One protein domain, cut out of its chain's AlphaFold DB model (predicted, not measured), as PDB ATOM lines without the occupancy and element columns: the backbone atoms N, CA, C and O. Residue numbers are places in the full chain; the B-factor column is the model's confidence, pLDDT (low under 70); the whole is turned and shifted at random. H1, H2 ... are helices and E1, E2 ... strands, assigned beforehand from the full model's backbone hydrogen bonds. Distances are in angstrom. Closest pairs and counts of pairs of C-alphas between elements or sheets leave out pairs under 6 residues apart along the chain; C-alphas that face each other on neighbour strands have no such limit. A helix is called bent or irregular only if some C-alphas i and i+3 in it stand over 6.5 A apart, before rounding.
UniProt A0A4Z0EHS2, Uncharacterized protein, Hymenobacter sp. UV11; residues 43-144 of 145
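What this domain is: This is residues 43 to 144 of the 145 residues of an uncharacterized protein of Hymenobacter sp. UV11 (UniProt A0A4Z0EHS2). A strongly twisted sheet of four strands, E1 to E4, curls round helix H1 on one face, while the helical hairpin of H3 and H4 packs on the other: three layers, helices on both faces. H2 packs on H1, off the sheet. The 102 printed residues hold H1 H2 E1 E2 E3 E4 H3 H4 in that order, class mixed; the strands form a meander, each the antiparallel neighbour of the one before, in the order E1 E2 E3 E4. The whole is compact, radius of gyration of the C-alphas 13.0 A, spanning 38 by 31 by 21 A.

How they stand to each other: Start at H1, residues 43 to 55, which touches H2, residues 60 to 68, at Ala 49 and Leu 66, closest C-alphas 5.8 A apart, opposite ways at a steep tilt of 40 degrees. H1 is on the sheet; its closest C-alphas to E4, residues 103 to 108, are Ala 51 and Ser 105, 5.5 A. Next find E1, residues 70 to 76, and E2, residues 82 to 88, a hairpin with N 83 and O 75 at 2.7 A. E3, residues 91 to 100, bends by 72 degrees at residue 94; N 97 and O 82 are 2.7 A apart, N 107 and O 96 of E4 and E3 2.7 A. H3, residues 117 to 126, touches H4, residues 133 to 142, closest C-alphas Val 121 and Leu 140, 7.2 A, opposite ways at a shallow tilt of 20 degrees. H4 lies over E1, height over the sheet 8.0 A. In H1, H3 and H4 every O i to N i+4 pair is within hydrogen-bond range; H2, only just irregular with C-alphas 64 and 67 at 6.9 A, has 0 of 5, and 3 of 6 O i to N i+3 pairs.

Where its parts are: Find C-alpha 43 at (95.202, 165.734, 154.794); H1 runs 18.6 A from there. E3 covers 23.8 A, and H4 ends at C-alpha 142, (86.861, 190.349, 162.040).

The domain as a whole: The C-alphas of Pro 61 and Arg 144 are farthest apart, 39.1 A. The printed part has no cut and no long link. Mean pLDDT of the printed part is 70.7; look for values under 70 at residues 43 to 70, 87 to 92, 102 to 103 and 110 to 114.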
ATOM      1  N   ASP A  43      93.782 165.608 155.159       64.62
ATOM      2  CA  ASP A  43      95.202 165.734 154.794       64.62
ATOM      3  C   ASP A  43      95.753 167.137 155.086       64.62
ATOM      4  O   ASP A  43      96.880 167.307 155.552       64.62
ATOM      5  N   GLN A  44      94.942 168.170 154.847       65.06
ATOM      6  CA  GLN A  44      95.326 169.552 155.126       65.06
ATOM      7  C   GLN A  44      95.305 169.852 156.623       65.06
ATOM      8  O   GLN A  44      96.154 170.610 157.092       65.06
ATOM      9  N   GLN A  45      94.395 169.225 157.372       65.69
ATOM     10  CA  GLN A  45      94.395 169.264 158.834       65.69
ATOM     11  C   GLN A  45      95.675 168.655 159.401       65.69
ATOM     12  O   GLN A  45      96.303 169.273 160.255       65.69
ATOM     13  N   GLN A  46      96.113 167.501 158.892       67.62
ATOM     14  CA  GLN A  46      97.351 166.857 159.335       67.62
ATOM     15  C   GLN A  46      98.592 167.699 158.992       67.62
ATOM     16  O   GLN A  46      99.507 167.828 159.812       67.62
ATOM     17  N   LEU A  47      98.629 168.313 157.803       68.19
ATOM     18  CA  LEU A  47      99.706 169.230 157.407       68.19
ATOM     19  C   LEU A  47      99.754 170.478 158.295       68.19
ATOM     20  O   LEU A  47     100.836 170.878 158.725       68.19
ATOM     21  N   LEU A  48      98.596 171.071 158.598       66.62
ATOM     22  CA  LEU A  48      98.491 172.211 159.505       66.62
ATOM     23  C   LEU A  48      98.910 171.829 160.929       66.62
ATOM     24  O   LEU A  48      99.719 172.533 161.526       66.62
ATOM     25  N   ALA A  49      98.447 170.682 161.431       67.50
ATOM     26  CA  ALA A  49      98.835 170.142 162.733       67.50
ATOM     27  C   ALA A  49     100.349 170.001 162.851       67.50
ATOM     28  O   ALA A  49     100.963 170.481 163.800       67.50
ATOM     29  N   THR A  50     100.969 169.407 161.834       66.69
ATOM     30  CA  THR A  50     102.420 169.215 161.787       66.69
ATOM     31  C   THR A  50     103.166 170.554 161.756       66.69
ATOM     32  O   THR A  50     104.210 170.697 162.393       66.69
ATOM     33  N   ALA A  51     102.645 171.551 161.036       67.38
ATOM     34  CA  ALA A  51     103.238 172.886 160.980       67.38
ATOM     35  C   ALA A  51     103.141 173.627 162.325       67.38
ATOM     36  O   ALA A  51     104.128 174.212 162.768       67.38
ATOM     37  N   LEU A  52     101.984 173.562 162.987       64.00
ATOM     38  CA  LEU A  52     101.752 174.118 164.324       64.00
ATOM     39  C   LEU A  52     102.674 173.489 165.365       64.00
ATOM     40  O   LEU A  52     103.311 174.185 166.149       64.00
ATOM     41  N   TYR A  53     102.806 172.168 165.313       65.75
ATOM     42  CA  TYR A  53     103.681 171.408 166.190       65.75
ATOM     43  C   TYR A  53     105.154 171.811 166.053       65.75
ATOM     44  O   TYR A  53     105.833 172.068 167.046       65.75
ATOM     45  N   ARG A  54     105.643 171.939 164.810       64.56
ATOM     46  CA  ARG A  54     107.011 172.408 164.530       64.56
ATOM     47  C   ARG A  54     107.255 173.831 165.033       64.56
ATOM     48  O   ARG A  54     108.377 174.141 165.422       64.56
ATOM     49  N   ALA A  55     106.231 174.684 165.031       60.81
ATOM     50  CA  ALA A  55     106.321 176.027 165.594       60.81
ATOM     51  C   ALA A  55     106.346 176.018 167.138       60.81
ATOM     52  O   ALA A  55     107.047 176.828 167.737       60.81
ATOM     53  N   GLY A  56     105.643 175.073 167.776       52.97
ATOM     54  CA  GLY A  56     105.425 175.019 169.228       52.97
ATOM     55  C   GLY A  56     106.574 174.497 170.101       52.97
ATOM     56  O   GLY A  56     106.410 174.453 171.315       52.97
ATOM     57  N   ARG A  57     107.735 174.108 169.543       51.03
ATOM     58  CA  ARG A  57     108.868 173.511 170.299       51.03
ATOM     59  C   ARG A  57     108.460 172.342 171.213       51.03
ATOM     60  O   ARG A  57     108.961 172.230 172.331       51.03
ATOM     61  N   VAL A  58     107.559 171.475 170.759       42.91
ATOM     62  CA  VAL A  58     107.092 170.350 171.576       42.91
ATOM     63  C   VAL A  58     107.849 169.056 171.231       42.91
ATOM     64  O   VAL A  58     108.240 168.849 170.081       42.91
ATOM     65  N   GLY A  59     108.154 168.234 172.243       43.81
ATOM     66  CA  GLY A  59     109.026 167.056 172.135       43.81
ATOM     67  C   GLY A  59     108.355 165.841 171.482       43.81
ATOM     68  O   GLY A  59     107.169 165.596 171.680       43.81
ATOM     69  N   GLU A  60     109.139 165.047 170.739       47.38
ATOM     70  CA  GLU A  60     108.699 164.004 169.788       47.38
ATOM     71  C   GLU A  60     107.622 162.964 170.191       47.38
ATOM     72  O   GLU A  60     106.947 162.497 169.267       47.38
ATOM     73  N   PRO A  61     107.343 162.587 171.462       46.44
ATOM     74  CA  PRO A  61     106.215 161.684 171.753       46.44
ATOM     75  C   PRO A  61     104.822 162.243 171.397       46.44
ATOM     76  O   PRO A  61     103.852 161.485 171.329       46.44
ATOM     77  N   GLU A  62     104.689 163.541 171.128       48.97
ATOM     78  CA  GLU A  62     103.398 164.196 170.889       48.97
ATOM     79  C   GLU A  62     102.920 164.185 169.421       48.97
ATOM     80  O   GLU A  62     101.766 164.511 169.138       48.97
ATOM     81  N   LEU A  63     103.740 163.713 168.473       44.09
ATOM     82  CA  LEU A  63     103.358 163.564 167.056       44.09
ATOM     83  C   LEU A  63     102.129 162.654 166.855       44.09
ATOM     84  O   LEU A  63     101.312 162.891 165.963       44.09
ATOM     85  N   ALA A  64     101.949 161.639 167.707       45.25
ATOM     86  CA  ALA A  64     100.776 160.761 167.677       45.25
ATOM     87  C   ALA A  64      99.478 161.469 168.128       45.25
ATOM     88  O   ALA A  64      98.379 161.037 167.768       45.25
ATOM     89  N   LEU A  65      99.592 162.575 168.875       45.44
ATOM     90  CA  LEU A  65      98.470 163.373 169.382       45.44
ATOM     91  C   LEU A  65      97.964 164.410 168.366       45.44
ATOM     92  O   LEU A  65      96.869 164.944 168.548       45.44
ATOM     93  N   LEU A  66      98.686 164.620 167.253       48.66
ATOM     94  CA  LEU A  66      98.306 165.541 166.168       48.66
ATOM     95  C   LEU A  66      96.910 165.276 165.583       48.66
ATOM     96  O   LEU A  66      96.310 166.174 164.998       48.66
ATOM     97  N   LYS A  67      96.364 164.070 165.782       48.56
ATOM     98  CA  LYS A  67      95.012 163.685 165.357       48.56
ATOM     99  C   LYS A  67      93.874 164.413 166.089       48.56
ATOM    100  O   LYS A  67      92.724 164.201 165.717       48.56
ATOM    101  N   ARG A  68      94.139 165.191 167.150       52.19
ATOM    102  CA  ARG A  68      93.075 165.723 168.030       52.19
ATOM    103  C   ARG A  68      92.913 167.242 168.022       52.19
ATOM    104  O   ARG A  68      92.032 167.739 168.720       52.19
ATOM    105  N   PHE A  69      93.714 167.976 167.259       57.12
ATOM    106  CA  PHE A  69      93.520 169.415 167.155       57.12
ATOM    107  C   PHE A  69      92.244 169.725 166.371       57.12
ATOM    108  O   PHE A  69      92.074 169.281 165.233       57.12
ATOM    109  N   TYR A  70      91.368 170.522 166.973       65.75
ATOM    110  CA  TYR A  70      90.223 171.088 166.278       65.75
ATOM    111  C   TYR A  70      90.611 172.466 165.749       65.75
ATOM    112  O   TYR A  70      91.043 173.339 166.505       65.75
ATOM    113  N   TYR A  71      90.458 172.636 164.438       70.62
ATOM    114  CA  TYR A  71      90.643 173.909 163.755       70.62
ATOM    115  C   TYR A  71      89.340 174.301 163.092       70.62
ATOM    116  O   TYR A  71      88.719 173.469 162.427       70.62
ATOM    117  N   TYR A  72      88.970 175.567 163.191       70.81
ATOM    118  CA  TYR A  72      87.918 176.117 162.349       70.81
ATOM    119  C   TYR A  72      88.385 177.426 161.708       70.81
ATOM    120  O   TYR A  72      89.113 178.198 162.339       70.81
ATOM    121  N   PRO A  73      88.048 177.650 160.426       72.62
ATOM    122  CA  PRO A  73      88.410 178.878 159.739       72.62
ATOM    123  C   PRO A  73      87.626 180.046 160.339       72.62
ATOM    124  O   PRO A  73      86.418 179.935 160.540       72.62
ATOM    125  N   ILE A  74      88.312 181.160 160.583       78.44
ATOM    126  CA  ILE A  74      87.671 182.433 160.922       78.44
ATOM    127  C   ILE A  74      87.590 183.279 159.642       78.44
ATOM    128  O   ILE A  74      86.509 183.554 159.132       78.44
ATOM    129  N   VAL A  75      88.743 183.589 159.038       83.25
ATOM    130  CA  VAL A  75      88.840 184.346 157.780       83.25
ATOM    131  C   VAL A  75      89.816 183.646 156.852       83.25
ATOM    132  O   VAL A  75      91.010 183.624 157.130       83.25
ATOM    133  N   THR A  76      89.350 183.112 155.723       80.50
ATOM    134  CA  THR A  76      90.214 182.379 154.782       80.50
ATOM    135  C   THR A  76      89.953 182.738 153.327       80.50
ATOM    136  O   THR A  76      88.811 182.927 152.910       80.50
ATOM    137  N   ASN A  77      91.016 182.777 152.521       81.06
ATOM    138  CA  ASN A  77      90.915 182.879 151.067       81.06
ATOM    139  C   ASN A  77      90.645 181.506 150.414       81.06
ATOM    140  O   ASN A  77      90.660 180.463 151.069       81.06
ATOM    141  N   ARG A  78      90.465 181.483 149.085       75.81
ATOM    142  CA  ARG A  78      90.213 180.243 148.319       75.81
ATOM    143  C   ARG A  78      91.344 179.211 148.376       75.81
ATOM    144  O   ARG A  78      91.130 178.052 148.041       75.81
ATOM    145  N   ARG A  79      92.549 179.618 148.778       76.50
ATOM    146  CA  ARG A  79      93.708 178.730 148.961       76.50
ATOM    147  C   ARG A  79      93.766 178.139 150.375       76.50
ATOM    148  O   ARG A  79      94.689 177.381 150.678       76.50
ATOM    149  N   GLY A  80      92.805 178.471 151.238       74.38
ATOM    150  CA  GLY A  80      92.800 178.088 152.647       74.38
ATOM    151  C   GLY A  80      93.862 178.823 153.468       74.38
ATOM    152  O   GLY A  80      94.245 178.335 154.526       74.38
ATOM    153  N   GLU A  81      94.368 179.956 152.977       82.00
ATOM    154  CA  GLU A  81      95.255 180.843 153.730       82.00
ATOM    155  C   GLU A  81      94.412 181.841 154.508       82.00
ATOM    156  O   GLU A  81      93.404 182.335 153.996       82.00
ATOM    157  N   GLY A  82      94.849 182.191 155.709       83.94
ATOM    158  CA  GLY A  82      94.171 183.181 156.531       83.94
ATOM    159  C   GLY A  82      94.204 182.816 157.997       83.94
ATOM    160  O   GLY A  82      95.144 182.183 158.458       83.94
ATOM    161  N   LEU A  83      93.195 183.245 158.729       82.56
ATOM    162  CA  LEU A  83      93.082 183.051 160.155       82.56
ATOM    163  C   LEU A  83      92.227 181.828 160.480       82.56
ATOM    164  O   LEU A  83      91.101 181.689 159.997       82.56
ATOM    165  N   TYR A  84      92.754 180.990 161.358       81.44
ATOM    166  CA  TYR A  84      92.073 179.845 161.940       81.44
ATOM    167  C   TYR A  84      92.073 179.981 163.454       81.44
ATOM    168  O   TYR A  84      92.982 180.577 164.026       81.44
ATOM    169  N   TYR A  85      91.084 179.387 164.103       76.94
ATOM    170  CA  TYR A  85      91.103 179.194 165.544       76.94
ATOM    171  C   TYR A  85      91.513 177.762 165.866       76.94
ATOM    172  O   TYR A  85      91.020 176.829 165.228       76.94
ATOM    173  N   VAL A  86      92.390 177.586 166.854       74.38
ATOM    174  CA  VAL A  86      92.837 176.269 167.325       74.38
ATOM    175  C   VAL A  86      92.346 176.037 168.747       74.38
ATOM    176  O   VAL A  86      92.572 176.865 169.630       74.38
ATOM    177  N   THR A  87      91.716 174.888 168.995       63.75
ATOM    178  CA  THR A  87      91.342 174.450 170.345       63.75
ATOM    179  C   THR A  87      92.077 173.164 170.722       63.75
ATOM    180  O   THR A  87      91.555 172.083 170.459       63.75
ATOM    181  N   GLN A  88      93.266 173.228 171.366       63.56
ATOM    182  CA  GLN A  88      93.741 172.097 172.194       63.56
ATOM    183  C   GLN A  88      94.968 172.285 173.116       63.56
ATOM    184  O   GLN A  88      95.913 172.996 172.806       63.56
ATOM    185  N   PHE A  89      94.928 171.511 174.218       47.72
ATOM    186  CA  PHE A  89      95.912 171.171 175.270       47.72
ATOM    187  C   PHE A  89      96.969 172.200 175.708       47.72
ATOM    188  O   PHE A  89      97.016 172.496 176.897       47.72
ATOM    189  N   THR A  90      97.800 172.740 174.821       52.38
ATOM    190  CA  THR A  90      98.850 173.716 175.178       52.38
ATOM    191  C   THR A  90      98.706 175.053 174.458       52.38
ATOM    192  O   THR A  90      99.361 176.012 174.850       52.38
ATOM    193  N   HIS A  91      97.837 175.140 173.444       56.19
ATOM    194  CA  HIS A  91      97.559 176.359 172.691       56.19
ATOM    195  C   HIS A  91      96.057 176.500 172.417       56.19
ATOM    196  O   HIS A  91      95.404 175.627 171.835       56.19
ATOM    197  N   ARG A  92      95.506 177.640 172.828       64.44
ATOM    198  CA  ARG A  92      94.167 178.088 172.452       64.44
ATOM    199  C   ARG A  92      94.283 179.489 171.908       64.44
ATOM    200  O   ARG A  92      94.858 180.343 172.578       64.44
ATOM    201  N   GLY A  93      93.732 179.708 170.726       71.44
ATOM    202  CA  GLY A  93      93.726 181.034 170.142       71.44
ATOM    203  C   GLY A  93      93.887 181.038 168.632       71.44
ATOM    204  O   GLY A  93      93.803 179.992 167.972       71.44
ATOM    205  N   PRO A  94      94.092 182.234 168.075       76.44
ATOM    206  CA  PRO A  94      94.134 182.441 166.646       76.44
ATOM    207  C   PRO A  94      95.503 182.076 166.073       76.44
ATOM    208  O   PRO A  94      96.560 182.387 166.618       76.44
ATOM    209  N   ILE A  95      95.491 181.446 164.906       80.69
ATOM    210  CA  ILE A  95      96.691 181.137 164.140       80.69
ATOM    211  C   ILE A  95      96.526 181.622 162.707       80.69
ATOM    212  O   ILE A  95      95.498 181.418 162.061       80.69
ATOM    213  N   GLY A  96      97.570 182.248 162.184       80.31
ATOM    214  CA  GLY A  96      97.687 182.522 160.768       80.31
ATOM    215  C   GLY A  96      98.187 181.294 160.019       80.31
ATOM    216  O   GLY A  96      99.214 180.726 160.359       80.31
ATOM    217  N   VAL A  97      97.502 180.901 158.957       80.62
ATOM    218  CA  VAL A  97      97.888 179.805 158.071       80.62
ATOM    219  C   VAL A  97      98.273 180.370 156.717       80.62
ATOM    220  O   VAL A  97      97.514 181.099 156.080       80.62
ATOM    221  N   LEU A  98      99.462 180.000 156.263       80.94
ATOM    222  CA  LEU A  98     100.052 180.417 155.001       80.94
ATOM    223  C   LEU A  98     100.329 179.185 154.152       80.94
ATOM    224  O   LEU A  98     100.927 178.215 154.626       80.94
ATOM    225  N   ARG A  99      99.958 179.238 152.877       76.94
ATOM    226  CA  ARG A  99     100.222 178.177 151.913       76.94
ATOM    227  C   ARG A  99     101.263 178.663 150.918       76.94
ATOM    228  O   ARG A  99     101.257 179.792 150.449       76.94
ATOM    229  N   SER A 100     102.196 177.788 150.596       70.50
ATOM    230  CA  SER A 100     103.218 178.032 149.589       70.50
ATOM    231  C   SER A 100     103.372 176.795 148.714       70.50
ATOM    232  O   SER A 100     102.845 175.728 149.029       70.50
ATOM    233  N   LYS A 101     104.155 176.911 147.635       71.00
ATOM    234  CA  LYS A 101     104.557 175.744 146.831       71.00
ATOM    235  C   LYS A 101     105.296 174.683 147.660       71.00
ATOM    236  O   LYS A 101     105.291 173.521 147.287       71.00
ATOM    237  N   GLN A 102     105.926 175.092 148.761       69.75
ATOM    238  CA  GLN A 102     106.735 174.242 149.638       69.75
ATOM    239  C   GLN A 102     105.910 173.586 150.757       69.75
ATOM    240  O   GLN A 102     106.435 172.749 151.485       69.75
ATOM    241  N   GLY A 103     104.632 173.954 150.909       67.94
ATOM    242  CA  GLY A 103     103.736 173.388 151.914       67.94
ATOM    243  C   GLY A 103     102.967 174.438 152.712       67.94
ATOM    244  O   GLY A 103     102.867 175.606 152.322       67.94
ATOM    245  N   VAL A 104     102.401 173.990 153.832       71.81
ATOM    246  CA  VAL A 104     101.632 174.808 154.775       71.81
ATOM    247  C   VAL A 104     102.548 175.251 155.912       71.81
ATOM    248  O   VAL A 104     103.313 174.453 156.446       71.81
ATOM    249  N   SER A 105     102.465 176.523 156.282       72.75
ATOM    250  CA  SER A 105     103.128 177.072 157.462       72.75
ATOM    251  C   SER A 105     102.114 177.791 158.337       72.75
ATOM    252  O   SER A 105     101.170 178.394 157.828       72.75
ATOM    253  N   ALA A 106     102.321 177.714 159.643       75.38
ATOM    254  CA  ALA A 106     101.538 178.435 160.626       75.38
ATOM    255  C   ALA A 106     102.374 179.584 161.197       75.38
ATOM    256  O   ALA A 106     103.577 179.434 161.417       75.38
ATOM    257  N   ILE A 107     101.740 180.731 161.404       76.25
ATOM    258  CA  ILE A 107     102.299 181.886 162.092       76.25
ATOM    259  C   ILE A 107     101.412 182.222 163.277       76.25
ATOM    260  O   ILE A 107     100.188 182.173 163.204       76.25
ATOM    261  N   GLU A 108     102.050 182.552 164.379       72.31
ATOM    262  CA  GLU A 108     101.371 182.859 165.624       72.31
ATOM    263  C   GLU A 108     100.637 184.201 165.504       72.31
ATOM    264  O   GLU A 108     101.246 185.220 165.169       72.31
ATOM    265  N   ILE A 109      99.324 184.202 165.749       72.19
ATOM    266  CA  ILE A 109      98.495 185.413 165.788       72.19
ATOM    267  C   ILE A 109      97.834 185.460 167.166       72.19
ATOM    268  O   ILE A 109      96.647 185.221 167.321       72.19
ATOM    269  N   GLY A 110      98.643 185.743 168.188       63.28
ATOM    270  CA  GLY A 110      98.211 185.733 169.586       63.28
ATOM    271  C   GLY A 110      98.333 184.351 170.239       63.28
ATOM    272  O   GLY A 110      98.055 183.324 169.630       63.28
ATOM    273  N   LEU A 111      98.778 184.334 171.497       56.44
ATOM    274  CA  LEU A 111      98.992 183.114 172.294       56.44
ATOM    275  C   LEU A 111      97.783 182.726 173.151       56.44
ATOM    276  O   LEU A 111      97.823 181.721 173.860       56.44
ATOM    277  N   THR A 112      96.739 183.551 173.148       59.69
ATOM    278  CA  THR A 112      95.638 183.468 174.104       59.69
ATOM    279  C   THR A 112      94.298 183.286 173.410       59.69
ATOM    280  O   THR A 112      94.059 183.817 172.327       59.69
ATOM    281  N   GLU A 113      93.390 182.595 174.103       61.19
ATOM    282  CA  GLU A 113      91.979 182.409 173.734       61.19
ATOM    283  C   GLU A 113      91.271 183.750 173.467       61.19
ATOM    284  O   GLU A 113      90.386 183.832 172.624       61.19
ATOM    285  N   VAL A 114      91.739 184.823 174.111       65.50
ATOM    286  CA  VAL A 114      91.261 186.193 173.916       65.50
ATOM    287  C   VAL A 114      92.357 187.022 173.248       65.50
ATOM    288  O   VAL A 114      93.039 187.815 173.896       65.50
ATOM    289  N   ALA A 115      92.615 186.795 171.962       71.75
ATOM    290  CA  ALA A 115      93.457 187.716 171.205       71.75
ATOM    291  C   ALA A 115      92.720 189.052 171.038       71.75
ATOM    292  O   ALA A 115      91.578 189.097 170.592       71.75
ATOM    293  N   THR A 116      93.365 190.151 171.419       77.69
ATOM    294  CA  THR A 116      92.825 191.501 171.222       77.69
ATOM    295  C   THR A 116      93.143 191.999 169.818       77.69
ATOM    296  O   THR A 116      94.131 191.569 169.214       77.69
ATOM    297  N   GLN A 117      92.374 192.971 169.326       80.62
ATOM    298  CA  GLN A 117      92.664 193.639 168.056       80.62
ATOM    299  C   GLN A 117      94.127 194.123 167.986       80.62
ATOM    300  O   GLN A 117      94.800 193.887 166.987       80.62
ATOM    301  N   ASP A 118      94.657 194.709 169.064       79.50
ATOM    302  CA  ASP A 118      96.049 195.183 169.125       79.50
ATOM    303  C   ASP A 118      97.076 194.049 169.020       79.50
ATOM    304  O   ASP A 118      98.104 194.190 168.348       79.50
ATOM    305  N   SER A 119      96.799 192.899 169.642       76.12
ATOM    306  CA  SER A 119      97.660 191.714 169.545       76.12
ATOM    307  C   SER A 119      97.686 191.148 168.119       76.12
ATOM    308  O   SER A 119      98.750 190.782 167.613       76.12
ATOM    309  N   VAL A 120      96.541 191.172 167.427       80.38
ATOM    310  CA  VAL A 120      96.409 190.735 166.032       80.38
ATOM    311  C   VAL A 120      97.122 191.704 165.095       80.38
ATOM    312  O   VAL A 120      97.899 191.268 164.247       80.38
ATOM    313  N   VAL A 121      96.926 193.015 165.272       83.56
ATOM    314  CA  VAL A 121      97.648 194.054 164.520       83.56
ATOM    315  C   VAL A 121      99.155 193.867 164.681       83.56
ATOM    316  O   VAL A 121      99.874 193.798 163.684       83.56
ATOM    317  N   SER A 122      99.631 193.705 165.916       81.31
ATOM    318  CA  SER A 122     101.052 193.510 166.217       81.31
ATOM    319  C   SER A 122     101.617 192.256 165.542       81.31
ATOM    320  O   SER A 122     102.701 192.302 164.958       81.31
ATOM    321  N   ALA A 123     100.875 191.145 165.551       79.69
ATOM    322  CA  ALA A 123     101.273 189.913 164.876       79.69
ATOM    323  C   ALA A 123     101.318 190.067 163.344       79.69
ATOM    324  O   ALA A 123     102.269 189.622 162.698       79.69
ATOM    325  N   LEU A 124     100.330 190.741 162.747       82.69
ATOM    326  CA  LEU A 124     100.293 190.990 161.303       82.69
ATOM    327  C   LEU A 124     101.410 191.930 160.836       82.69
ATOM    328  O   LEU A 124     101.912 191.758 159.725       82.69
ATOM    329  N   VAL A 125     101.810 192.891 161.672       84.06
ATOM    330  CA  VAL A 125     102.976 193.755 161.432       84.06
ATOM    331  C   VAL A 125     104.273 192.954 161.566       84.06
ATOM    332  O   VAL A 125     105.113 193.000 160.671       84.06
ATOM    333  N   LYS A 126     104.423 192.140 162.621       81.94
ATOM    334  CA  LYS A 126     105.590 191.252 162.806       81.94
ATOM    335  C   LYS A 126     105.796 190.306 161.618       81.94
ATOM    336  O   LYS A 126     106.928 189.969 161.279       81.94
ATOM    337  N   HIS A 127     104.706 189.879 160.988       78.19
ATOM    338  CA  HIS A 127     104.700 188.994 159.827       78.19
ATOM    339  C   HIS A 127     104.325 189.720 158.527       78.19
ATOM    340  O   HIS A 127     103.687 189.136 157.642       78.19
ATOM    341  N   GLU A 128     104.716 190.990 158.400       76.25
ATOM    342  CA  GLU A 128     104.410 191.805 157.231       76.25
ATOM    343  C   GLU A 128     104.812 191.111 155.916       76.25
ATOM    344  O   GLU A 128     105.839 190.444 155.800       76.25
ATOM    345  N   GLY A 129     103.940 191.219 154.909       80.00
ATOM    346  CA  GLY A 129     104.160 190.641 153.582       80.00
ATOM    347  C   GLY A 129     103.888 189.138 153.471       80.00
ATOM    348  O   GLY A 129     103.850 188.619 152.359       80.00
ATOM    349  N   ARG A 130     103.637 188.429 154.581       81.81
ATOM    350  CA  ARG A 130     103.269 187.003 154.546       81.81
ATOM    351  C   ARG A 130     101.831 186.794 154.077       81.81
ATOM    352  O   ARG A 130     101.572 185.919 153.257       81.81
ATOM    353  N   PHE A 131     100.915 187.629 154.557       82.56
ATOM    354  CA  PHE A 131      99.552 187.705 154.040       82.56
ATOM    355  C   PHE A 131      99.433 188.807 152.996       82.56
ATOM    356  O   PHE A 131      99.942 189.919 153.174       82.56
ATOM    357  N   ASN A 132      98.682 188.530 151.931       86.00
ATOM    358  CA  ASN A 132      98.316 189.573 150.983       86.00
ATOM    359  C   ASN A 132      97.469 190.668 151.672       86.00
ATOM    360  O   ASN A 132      96.877 190.463 152.735       86.00
ATOM    361  N   GLN A 133      97.431 191.866 151.086       85.88
ATOM    362  CA  GLN A 133      96.785 193.030 151.703       85.88
ATOM    363  C   GLN A 133      95.281 192.837 151.951       85.88
ATOM    364  O   GLN A 133      94.780 193.281 152.981       85.88
ATOM    365  N   GLN A 134      94.575 192.163 151.042       86.50
ATOM    366  CA  GLN A 134      93.139 191.913 151.165       86.50
ATOM    367  C   GLN A 134      92.833 190.992 152.352       86.50
ATOM    368  O   GLN A 134      91.956 191.290 153.156       86.50
ATOM    369  N   LEU A 135      93.603 189.915 152.500       85.44
ATOM    370  CA  LEU A 135      93.456 188.955 153.585       85.44
ATOM    371  C   LEU A 135      93.826 189.575 154.937       85.44
ATOM    372  O   LEU A 135      93.122 189.353 155.912       85.44
ATOM    373  N   ARG A 136      94.861 190.430 154.989       87.31
ATOM    374  CA  ARG A 136      95.183 191.208 156.203       87.31
ATOM    375  C   ARG A 136      94.022 192.094 156.644       87.31
ATOM    376  O   ARG A 136      93.700 192.110 157.825       87.31
ATOM    377  N   ARG A 137      93.396 192.818 155.710       87.12
ATOM    378  CA  ARG A 137      92.240 193.676 156.014       87.12
ATOM    379  C   ARG A 137      91.064 192.861 156.541       87.12
ATOM    380  O   ARG A 137      90.556 193.187 157.599       87.12
ATOM    381  N   ALA A 138      90.726 191.760 155.873       85.25
ATOM    382  CA  ALA A 138      89.643 190.885 156.314       85.25
ATOM    383  C   ALA A 138      89.880 190.312 157.725       85.25
ATOM    384  O   ALA A 138      88.957 190.275 158.529       85.25
ATOM    385  N   ILE A 139      91.119 189.921 158.053       85.31
ATOM    386  CA  ILE A 139      91.481 189.467 159.406       85.31
ATOM    387  C   ILE A 139      91.290 190.588 160.434       85.31
ATOM    388  O   ILE A 139      90.794 190.337 161.524       85.31
ATOM    389  N   LEU A 140      91.678 191.823 160.109       85.56
ATOM    390  CA  LEU A 140      91.511 192.963 161.014       85.56
ATOM    391  C   LEU A 140      90.045 193.352 161.217       85.56
ATOM    392  O   LEU A 140      89.677 193.739 162.322       85.56
ATOM    393  N   ASP A 141      89.226 193.266 160.170       85.38
ATOM    394  CA  ASP A 141      87.805 193.614 160.232       85.38
ATOM    395  C   ASP A 141      86.988 192.603 161.048       85.38
ATOM    396  O   ASP A 141      85.985 192.983 161.647       85.38
ATOM    397  N   GLU A 142      87.438 191.349 161.135       83.38
ATOM    398  CA  GLU A 142      86.861 190.349 162.040       83.38
ATOM    399  C   GLU A 142      87.065 190.717 163.518       83.38
ATOM    400  O   GLU A 142      86.134 190.632 164.305       83.38
ATOM    401  N   TYR A 143      88.254 191.194 163.909       77.12
ATOM    402  CA  TYR A 143      88.563 191.544 165.311       77.12
ATOM    403  C   TYR A 143      87.995 192.888 165.776       77.12
ATOM    404  O   TYR A 143      88.231 193.293 166.914       77.12
ATOM    405  N   ARG A 144      87.309 193.611 164.890       76.19
ATOM    406  CA  ARG A 144      86.636 194.877 165.203       76.19
ATOM    407  C   ARG A 144      85.157 194.700 165.550       76.19
ATOM    408  O   ARG A 144      84.567 195.660 166.042       76.19
TER     409      ARG A 144